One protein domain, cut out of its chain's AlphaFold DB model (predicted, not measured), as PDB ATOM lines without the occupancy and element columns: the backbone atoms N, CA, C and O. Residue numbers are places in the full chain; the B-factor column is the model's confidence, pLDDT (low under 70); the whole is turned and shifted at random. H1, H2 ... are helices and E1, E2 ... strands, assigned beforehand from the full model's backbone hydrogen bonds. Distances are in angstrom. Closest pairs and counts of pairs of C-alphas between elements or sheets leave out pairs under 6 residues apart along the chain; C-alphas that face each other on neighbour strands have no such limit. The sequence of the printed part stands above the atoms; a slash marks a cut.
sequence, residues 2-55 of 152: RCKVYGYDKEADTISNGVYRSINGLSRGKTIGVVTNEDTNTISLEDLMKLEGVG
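AT A GLANCE: This is residues 2 to 55 of the 152 residues of the protein "Methyltransf_21 domain-containing protein" of Diploscapter pachys (UniProt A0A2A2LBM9). A narrow ribbon of two parallel strands, E1 and E2, has the small helix H1 packed near its starting end, mainly by E2. From the ribbon's other end a long looped stretch, residues 30 to 44, leads out and folds back to a second small helix, H2, which stays away from E1 and H1. The printed part has 54 residues, with E1, H1, E2, H2 in that order along the chain; the class is mixed, helices and strands, with 23 residues in named elements, under half. The whole is flat, 31 by 26 by 12 A, and only just compact, close to loose, with a radius of gyration of the C-alphas of 11.6 A.

HOW THE PARTS SIT: Start at the sheet: E1, residues 5 to 9, and E2, residues 25 to 29, are parallel neighbours, their directions 17 degrees apart. Look for N 7 and O 26, 2.8 A apart, and N 26 and O 5, 2.9 A, both within hydrogen-bond range. With H1, residues 17 to 22, the strands form a strand-helix-strand unit, two parallel neighbour strands with a helix between them in the chain; its crossover is right-handed. The closest C-alphas of H1 and E2 are those of Tyr 20 and Leu 26, 5.3 A apart. H2, residues 45 to 51, is apart from E1 and H1. In H1 and H2 every O i to N i+4 pair is within hydrogen-bond range.

IN THESE COORDINATES: Find C-alpha 5 at (144.396, 145.022, 170.454); from there E1 runs 13.2 A to residue 9. H1 spans 8.7 A and E2 14.1 A. H2 runs 9.8 A to C-alpha 51 at (148.438, 143.723, 183.511).

THE WHOLE: The C-alphas farthest apart are those of Arg 2 and Asp 39, 34.2 A. The link from E2 to H2 is long, 15 residues; inside it residues 31 to 32 pair with residues 42 to 43, parallel. The printed part has no cut; pLDDT is under 70 at residues 2, 12 and 13.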
ATOM      1  N   ARG A   2     134.173 141.679 172.078       67.94
ATOM      2  CA  ARG A   2     134.970 142.253 170.973       67.94
ATOM      3  C   ARG A   2     136.451 142.078 171.309       67.94
ATOM      4  O   ARG A   2     136.842 142.433 172.417       67.94
ATOM      5  N   CYS A   3     137.237 141.535 170.381       85.31
ATOM      6  CA  CYS A   3     138.689 141.432 170.527       85.31
ATOM      7  C   CYS A   3     139.291 142.825 170.755       85.31
ATOM      8  O   CYS A   3     138.842 143.802 170.147       85.31
ATOM      9  N   LYS A   4     140.271 142.914 171.654       94.00
ATOM     10  CA  LYS A   4     140.990 144.145 171.985       94.00
ATOM     11  C   LYS A   4     142.443 143.993 171.547       94.00
ATOM     12  O   LYS A   4     143.013 142.923 171.740       94.00
ATOM     13  N   VAL A   5     143.008 145.033 170.941       93.75
ATOM     14  CA  VAL A   5     144.396 145.022 170.454       93.75
ATOM     15  C   VAL A   5     145.303 145.676 171.491       93.75
ATOM     16  O   VAL A   5     145.045 146.797 171.920       93.75
ATOM     17  N   TYR A   6     146.373 144.994 171.882       93.75
ATOM     18  CA  TYR A   6     147.378 145.535 172.793       93.75
ATOM     19  C   TYR A   6     148.704 145.648 172.046       93.75
ATOM     20  O   TYR A   6     149.227 144.649 171.562       93.75
ATOM     21  N   GLY A   7     149.194 146.875 171.892       92.38
ATOM     22  CA  GLY A   7     150.477 147.181 171.275       92.38
ATOM     23  C   GLY A   7     151.529 147.495 172.327       92.38
ATOM     24  O   GLY A   7     151.280 148.282 173.242       92.38
ATOM     25  N   TYR A   8     152.710 146.916 172.178       91.69
ATOM     26  CA  TYR A   8     153.854 147.221 173.023       91.69
ATOM     27  C   TYR A   8     155.053 147.465 172.129       91.69
ATOM     28  O   TYR A   8     155.324 146.674 171.233       91.69
ATOM     29  N   ASP A   9     155.729 148.568 172.384       88.38
ATOM     30  CA  ASP A   9     156.969 148.966 171.732       88.38
ATOM     31  C   ASP A   9     157.888 149.474 172.842       88.38
ATOM     32  O   ASP A   9     157.398 150.029 173.830       88.38
ATOM     33  N   LYS A  10     159.200 149.258 172.747       85.44
ATOM     34  CA  LYS A  10     160.138 149.790 173.746       85.44
ATOM     35  C   LYS A  10     160.106 151.322 173.759       85.44
ATOM     36  O   LYS A  10     160.202 151.926 174.828       85.44
ATOM     37  N   GLU A  11     159.897 151.928 172.592       81.69
ATOM     38  CA  GLU A  11     159.693 153.358 172.425       81.69
ATOM     39  C   GLU A  11     158.191 153.647 172.536       81.69
ATOM     40  O   GLU A  11     157.373 153.177 171.746       81.69
ATOM     41  N   ALA A  12     157.785 154.407 173.553       67.50
ATOM     42  CA  ALA A  12     156.379 154.767 173.705       67.50
ATOM     43  C   ALA A  12     155.877 155.599 172.504       67.50
ATOM     44  O   ALA A  12     156.620 156.382 171.920       67.50
ATOM     45  N   ASP A  13     154.583 155.472 172.185       66.81
ATOM     46  CA  ASP A  13     153.859 156.341 171.244       66.81
ATOM     47  C   ASP A  13     154.393 156.388 169.789       66.81
ATOM     48  O   ASP A  13     154.038 157.305 169.044       66.81
ATOM     49  N   THR A  14     155.157 155.383 169.330       71.12
ATOM     50  CA  THR A  14     155.568 155.248 167.910       71.12
ATOM     51  C   THR A  14     154.371 155.251 166.955       71.12
ATOM     52  O   THR A  14     154.428 155.803 165.855       71.12
ATOM     53  N   ILE A  15     153.237 154.717 167.410       73.69
ATOM     54  CA  ILE A  15     151.928 154.845 166.772       73.69
ATOM     55  C   ILE A  15     150.999 155.620 167.709       73.69
ATOM     56  O   ILE A  15     150.857 155.295 168.889       73.69
ATOM     57  N   SER A  16     150.304 156.622 167.162       81.56
ATOM     58  CA  SER A  16     149.434 157.483 167.965       81.56
ATOM     59  C   SER A  16     148.322 156.704 168.680       81.56
ATOM     60  O   SER A  16     147.654 155.837 168.108       81.56
ATOM     61  N   ASN A  17     148.024 157.116 169.912       82.94
ATOM     62  CA  ASN A  17     146.902 156.592 170.692       82.94
ATOM     63  C   ASN A  17     145.547 156.690 169.961       82.94
ATOM     64  O   ASN A  17     144.651 155.882 170.207       82.94
ATOM     65  N   GLY A  18     145.375 157.659 169.054       87.44
ATOM     66  CA  GLY A  18     144.167 157.789 168.234       87.44
ATOM     67  C   GLY A  18     143.970 156.613 167.272       87.44
ATOM     68  O   GLY A  18     142.856 156.101 167.157       87.44
ATOM     69  N   VAL A  19     145.054 156.139 166.648       89.81
ATOM     70  CA  VAL A  19     145.028 154.984 165.735       89.81
ATOM     71  C   VAL A  19     144.662 153.716 166.499       89.81
ATOM     72  O   VAL A  19     143.695 153.054 166.125       89.81
ATOM     73  N   TYR A  20     145.331 153.425 167.619       90.50
ATOM     74  CA  TYR A  20     144.989 152.259 168.444       90.50
ATOM     75  C   TYR A  20     143.540 152.306 168.937       90.50
ATOM     76  O   TYR A  20     142.812 151.323 168.802       90.50
ATOM     77  N   ARG A  21     143.060 153.460 169.420       91.69
ATOM     78  CA  ARG A  21     141.658 153.605 169.847       91.69
ATOM     79  C   ARG A  21     140.665 153.317 168.719       91.69
ATOM     80  O   ARG A  21     139.632 152.705 168.983       91.69
ATOM     81  N   SER A  22     140.977 153.710 167.479       93.38
ATOM     82  CA  SER A  22     140.098 153.483 166.321       93.38
ATOM     83  C   SER A  22     139.872 151.999 166.001       93.38
ATOM     84  O   SER A  22     138.822 151.646 165.469       93.38
ATOM     85  N   ILE A  23     140.803 151.123 166.403       91.94
ATOM     86  CA  ILE A  23     140.732 149.666 166.213       91.94
ATOM     87  C   ILE A  23     140.428 148.903 167.514       91.94
ATOM     88  O   ILE A  23     140.730 147.718 167.622       91.94
ATOM     89  N   ASN A  24     139.827 149.568 168.512       93.50
ATOM     90  CA  ASN A  24     139.591 149.000 169.845       93.50
ATOM     91  C   ASN A  24     140.889 148.471 170.483       93.50
ATOM     92  O   ASN A  24     140.955 147.337 170.957       93.50
ATOM     93  N   GLY A  25     141.936 149.288 170.459       92.38
ATOM     94  CA  GLY A  25     143.240 148.943 170.997       92.38
ATOM     95  C   GLY A  25     143.840 149.993 171.922       92.38
ATOM     96  O   GLY A  25     143.299 151.086 172.107       92.38
ATOM     97  N   LEU A  26     144.974 149.630 172.513       91.25
ATOM     98  CA  LEU A  26     145.820 150.490 173.333       91.25
ATOM     99  C   LEU A  26     147.292 150.185 173.064       91.25
ATOM    100  O   LEU A  26     147.615 149.049 172.721       91.25
ATOM    101  N   SER A  27     148.163 151.168 173.269       89.69
ATOM    102  CA  SER A  27     149.612 150.984 173.218       89.69
ATOM    103  C   SER A  27     150.293 151.404 174.516       89.69
ATOM    104  O   SER A  27     149.777 152.248 175.255       89.69
ATOM    105  N   ARG A  28     151.448 150.800 174.817       88.44
ATOM    106  CA  ARG A  28     152.324 151.199 175.930       88.44
ATOM    107  C   ARG A  28     153.798 151.035 175.563       88.44
ATOM    108  O   ARG A  28     154.155 150.094 174.865       88.44
ATOM    109  N   GLY A  29     154.633 151.905 176.128       89.69
ATOM    110  CA  GLY A  29     156.091 151.792 176.078       89.69
ATOM    111  C   GLY A  29     156.620 150.726 177.042       89.69
ATOM    112  O   GLY A  29     156.630 150.971 178.254       89.69
ATOM    113  N   LYS A  30     157.030 149.553 176.551       91.00
ATOM    114  CA  LYS A  30     157.575 148.447 177.356       91.00
ATOM    115  C   LYS A  30     158.607 147.632 176.584       91.00
ATOM    116  O   LYS A  30     158.355 147.215 175.460       91.00
ATOM    117  N   THR A  31     159.724 147.325 177.239       93.56
ATOM    118  CA  THR A  31     160.701 146.356 176.728       93.56
ATOM    119  C   THR A  31     160.234 144.946 177.076       93.56
ATOM    120  O   THR A  31     159.923 144.667 178.234       93.56
ATOM    121  N   ILE A  32     160.192 144.043 176.100       94.94
ATOM    122  CA  ILE A  32     159.839 142.638 176.340       94.94
ATOM    123  C   ILE A  32     161.080 141.867 176.787       94.94
ATOM    124  O   ILE A  32     162.163 142.047 176.235       94.94
ATOM    125  N   GLY A  33     160.928 141.003 177.788       94.62
ATOM    126  CA  GLY A  33     161.992 140.112 178.247       94.62
ATOM    127  C   GLY A  33     161.445 138.844 178.892       94.62
ATOM    128  O   GLY A  33     160.237 138.680 179.044       94.62
ATOM    129  N   VAL A  34     162.338 137.932 179.280       93.75
ATOM    130  CA  VAL A  34     161.945 136.648 179.891       93.75
ATOM    131  C   VAL A  34     161.314 136.852 181.271       93.75
ATOM    132  O   VAL A  34     160.368 136.161 181.639       93.75
ATOM    133  N   VAL A  35     161.827 137.820 182.036       95.06
ATOM    134  CA  VAL A  35     161.401 138.122 183.407       95.06
ATOM    135  C   VAL A  35     161.107 139.613 183.524       95.06
ATOM    136  O   VAL A  35     161.829 140.442 182.971       95.06
ATOM    137  N   THR A  36     160.050 139.952 184.257       96.25
ATOM    138  CA  THR A  36     159.709 141.343 184.561       96.25
ATOM    139  C   THR A  36     160.753 141.963 185.482       96.25
ATOM    140  O   THR A  36     161.101 141.394 186.515       96.25
ATOM    141  N   ASN A  37     161.235 143.142 185.104       95.56
ATOM    142  CA  ASN A  37     162.184 143.931 185.869       95.56
ATOM    143  C   ASN A  37     161.796 145.411 185.766       95.56
ATOM    144  O   ASN A  37     161.892 146.026 184.701       95.56
ATOM    145  N   GLU A  38     161.335 145.971 186.884       91.19
ATOM    146  CA  GLU A  38     160.882 147.361 186.959       91.19
ATOM    147  C   GLU A  38     162.031 148.356 186.738       91.19
ATOM    148  O   GLU A  38     161.821 149.369 186.069       91.19
ATOM    149  N   ASP A  39     163.246 148.033 187.194       92.00
ATOM    150  CA  ASP A  39     164.423 148.906 187.079       92.00
ATOM    151  C   ASP A  39     164.833 149.129 185.616       92.00
ATOM    152  O   ASP A  39     165.351 150.187 185.260       92.00
ATOM    153  N   THR A  40     164.584 148.143 184.748       88.88
ATOM    154  CA  THR A  40     164.910 148.205 183.312       88.88
ATOM    155  C   THR A  40     163.692 148.464 182.425       88.88
ATOM    156  O   THR A  40     163.801 148.395 181.200       88.88
ATOM    157  N   ASN A  41     162.524 148.747 183.018       89.94
ATOM    158  CA  ASN A  41     161.234 148.835 182.323       89.94
ATOM    159  C   ASN A  41     160.943 147.605 181.427       89.94
ATOM    160  O   ASN A  41     160.296 147.713 180.380       89.94
ATOM    161  N   THR A  42     161.427 146.432 181.847       94.69
ATOM    162  CA  THR A  42     161.250 145.154 181.154       94.69
ATOM    163  C   THR A  42     160.047 144.413 181.724       94.69
ATOM    164  O   THR A  42     159.841 144.389 182.936       94.69
ATOM    165  N   ILE A  43     159.253 143.777 180.870       96.00
ATOM    166  CA  ILE A  43     158.079 143.004 181.278       96.00
ATOM    167  C   ILE A  43     157.999 141.683 180.512       96.00
ATOM    168  O   ILE A  43     158.299 141.622 179.318       96.00
ATOM    169  N   SER A  44     157.601 140.620 181.211       96.50
ATOM    170  CA  SER A  44     157.334 139.322 180.592       96.50
ATOM    171  C   SER A  44     155.992 139.317 179.857       96.50
ATOM    172  O   SER A  44     155.071 140.060 180.204       96.50
ATOM    173  N   LEU A  45     155.841 138.439 178.858       96.25
ATOM    174  CA  LEU A  45     154.563 138.262 178.157       96.25
ATOM    175  C   LEU A  45     153.434 137.822 179.112       96.25
ATOM    176  O   LEU A  45     152.297 138.272 178.977       96.25
ATOM    177  N   GLU A  46     153.743 136.998 180.118       95.69
ATOM    178  CA  GLU A  46     152.761 136.570 181.124       95.69
ATOM    179  C   GLU A  46     152.301 137.728 182.015       95.69
ATOM    180  O   GLU A  46     151.113 137.855 182.316       95.69
ATOM    181  N   ASP A  47     153.223 138.590 182.444       96.62
ATOM    182  CA  ASP A  47     152.867 139.736 183.278       96.62
ATOM    183  C   ASP A  47     152.169 140.833 182.469       96.62
ATOM    184  O   ASP A  47     151.299 141.515 183.011       96.62
ATOM    185  N   LEU A  48     152.440 140.946 181.163       95.12
ATOM    186  CA  LEU A  48     151.629 141.756 180.250       95.12
ATOM    187  C   LEU A  48     150.183 141.265 180.169       95.12
ATOM    188  O   LEU A  48     149.254 142.066 180.281       95.12
ATOM    189  N   MET A  49     149.973 139.954 180.029       95.12
ATOM    190  CA  MET A  49     148.627 139.377 180.055       95.12
ATOM    191  C   MET A  49     147.904 139.700 181.369       95.12
ATOM    192  O   MET A  49     146.752 140.138 181.341       95.12
ATOM    193  N   LYS A  50     148.582 139.559 182.516       95.75
ATOM    194  CA  LYS A  50     148.020 139.907 183.834       95.75
ATOM    195  C   LYS A  50     147.696 141.396 183.945       95.75
ATOM    196  O   LYS A  50     146.609 141.733 184.412       95.75
ATOM    197  N   LEU A  51     148.603 142.266 183.497       94.19
ATOM    198  CA  LEU A  51     148.438 143.723 183.511       94.19
ATOM    199  C   LEU A  51     147.151 144.152 182.796       94.19
ATOM    200  O   LEU A  51     146.456 145.053 183.260       94.19
ATOM    201  N   GLU A  52     146.822 143.496 181.685       93.44
ATOM    202  CA  GLU A  52     145.643 143.823 180.883       93.44
ATOM    203  C   GLU A  52     144.406 142.969 181.206       93.44
ATOM    204  O   GLU A  52     143.360 143.129 180.572       93.44
ATOM    205  N   GLY A  53     144.503 142.053 182.175       94.62
ATOM    206  CA  GLY A  53     143.424 141.125 182.516       94.62
ATOM    207  C   GLY A  53     143.061 140.167 181.374       94.62
ATOM    208  O   GLY A  53     141.893 139.809 181.210       94.62
ATOM    209  N   VAL A  54     144.041 139.778 180.555       93.56
ATOM    210  CA  VAL A  54     143.877 138.880 179.405       93.56
ATOM    211  C   VAL A  54     144.174 137.445 179.832       93.56
ATOM    212  O   VAL A  54     145.297 137.118 180.192       93.56
ATOM    213  N   GLY A  55     143.169 136.568 179.769       93.38
ATOM    214  CA  GLY A  55     143.336 135.144 180.092       93.38
ATOM    215  C   GLY A  55     143.810 134.274 178.924       93.38
ATOM    216  O   GLY A  55     144.265 133.157 179.139       93.38
TER     217      GLY A  55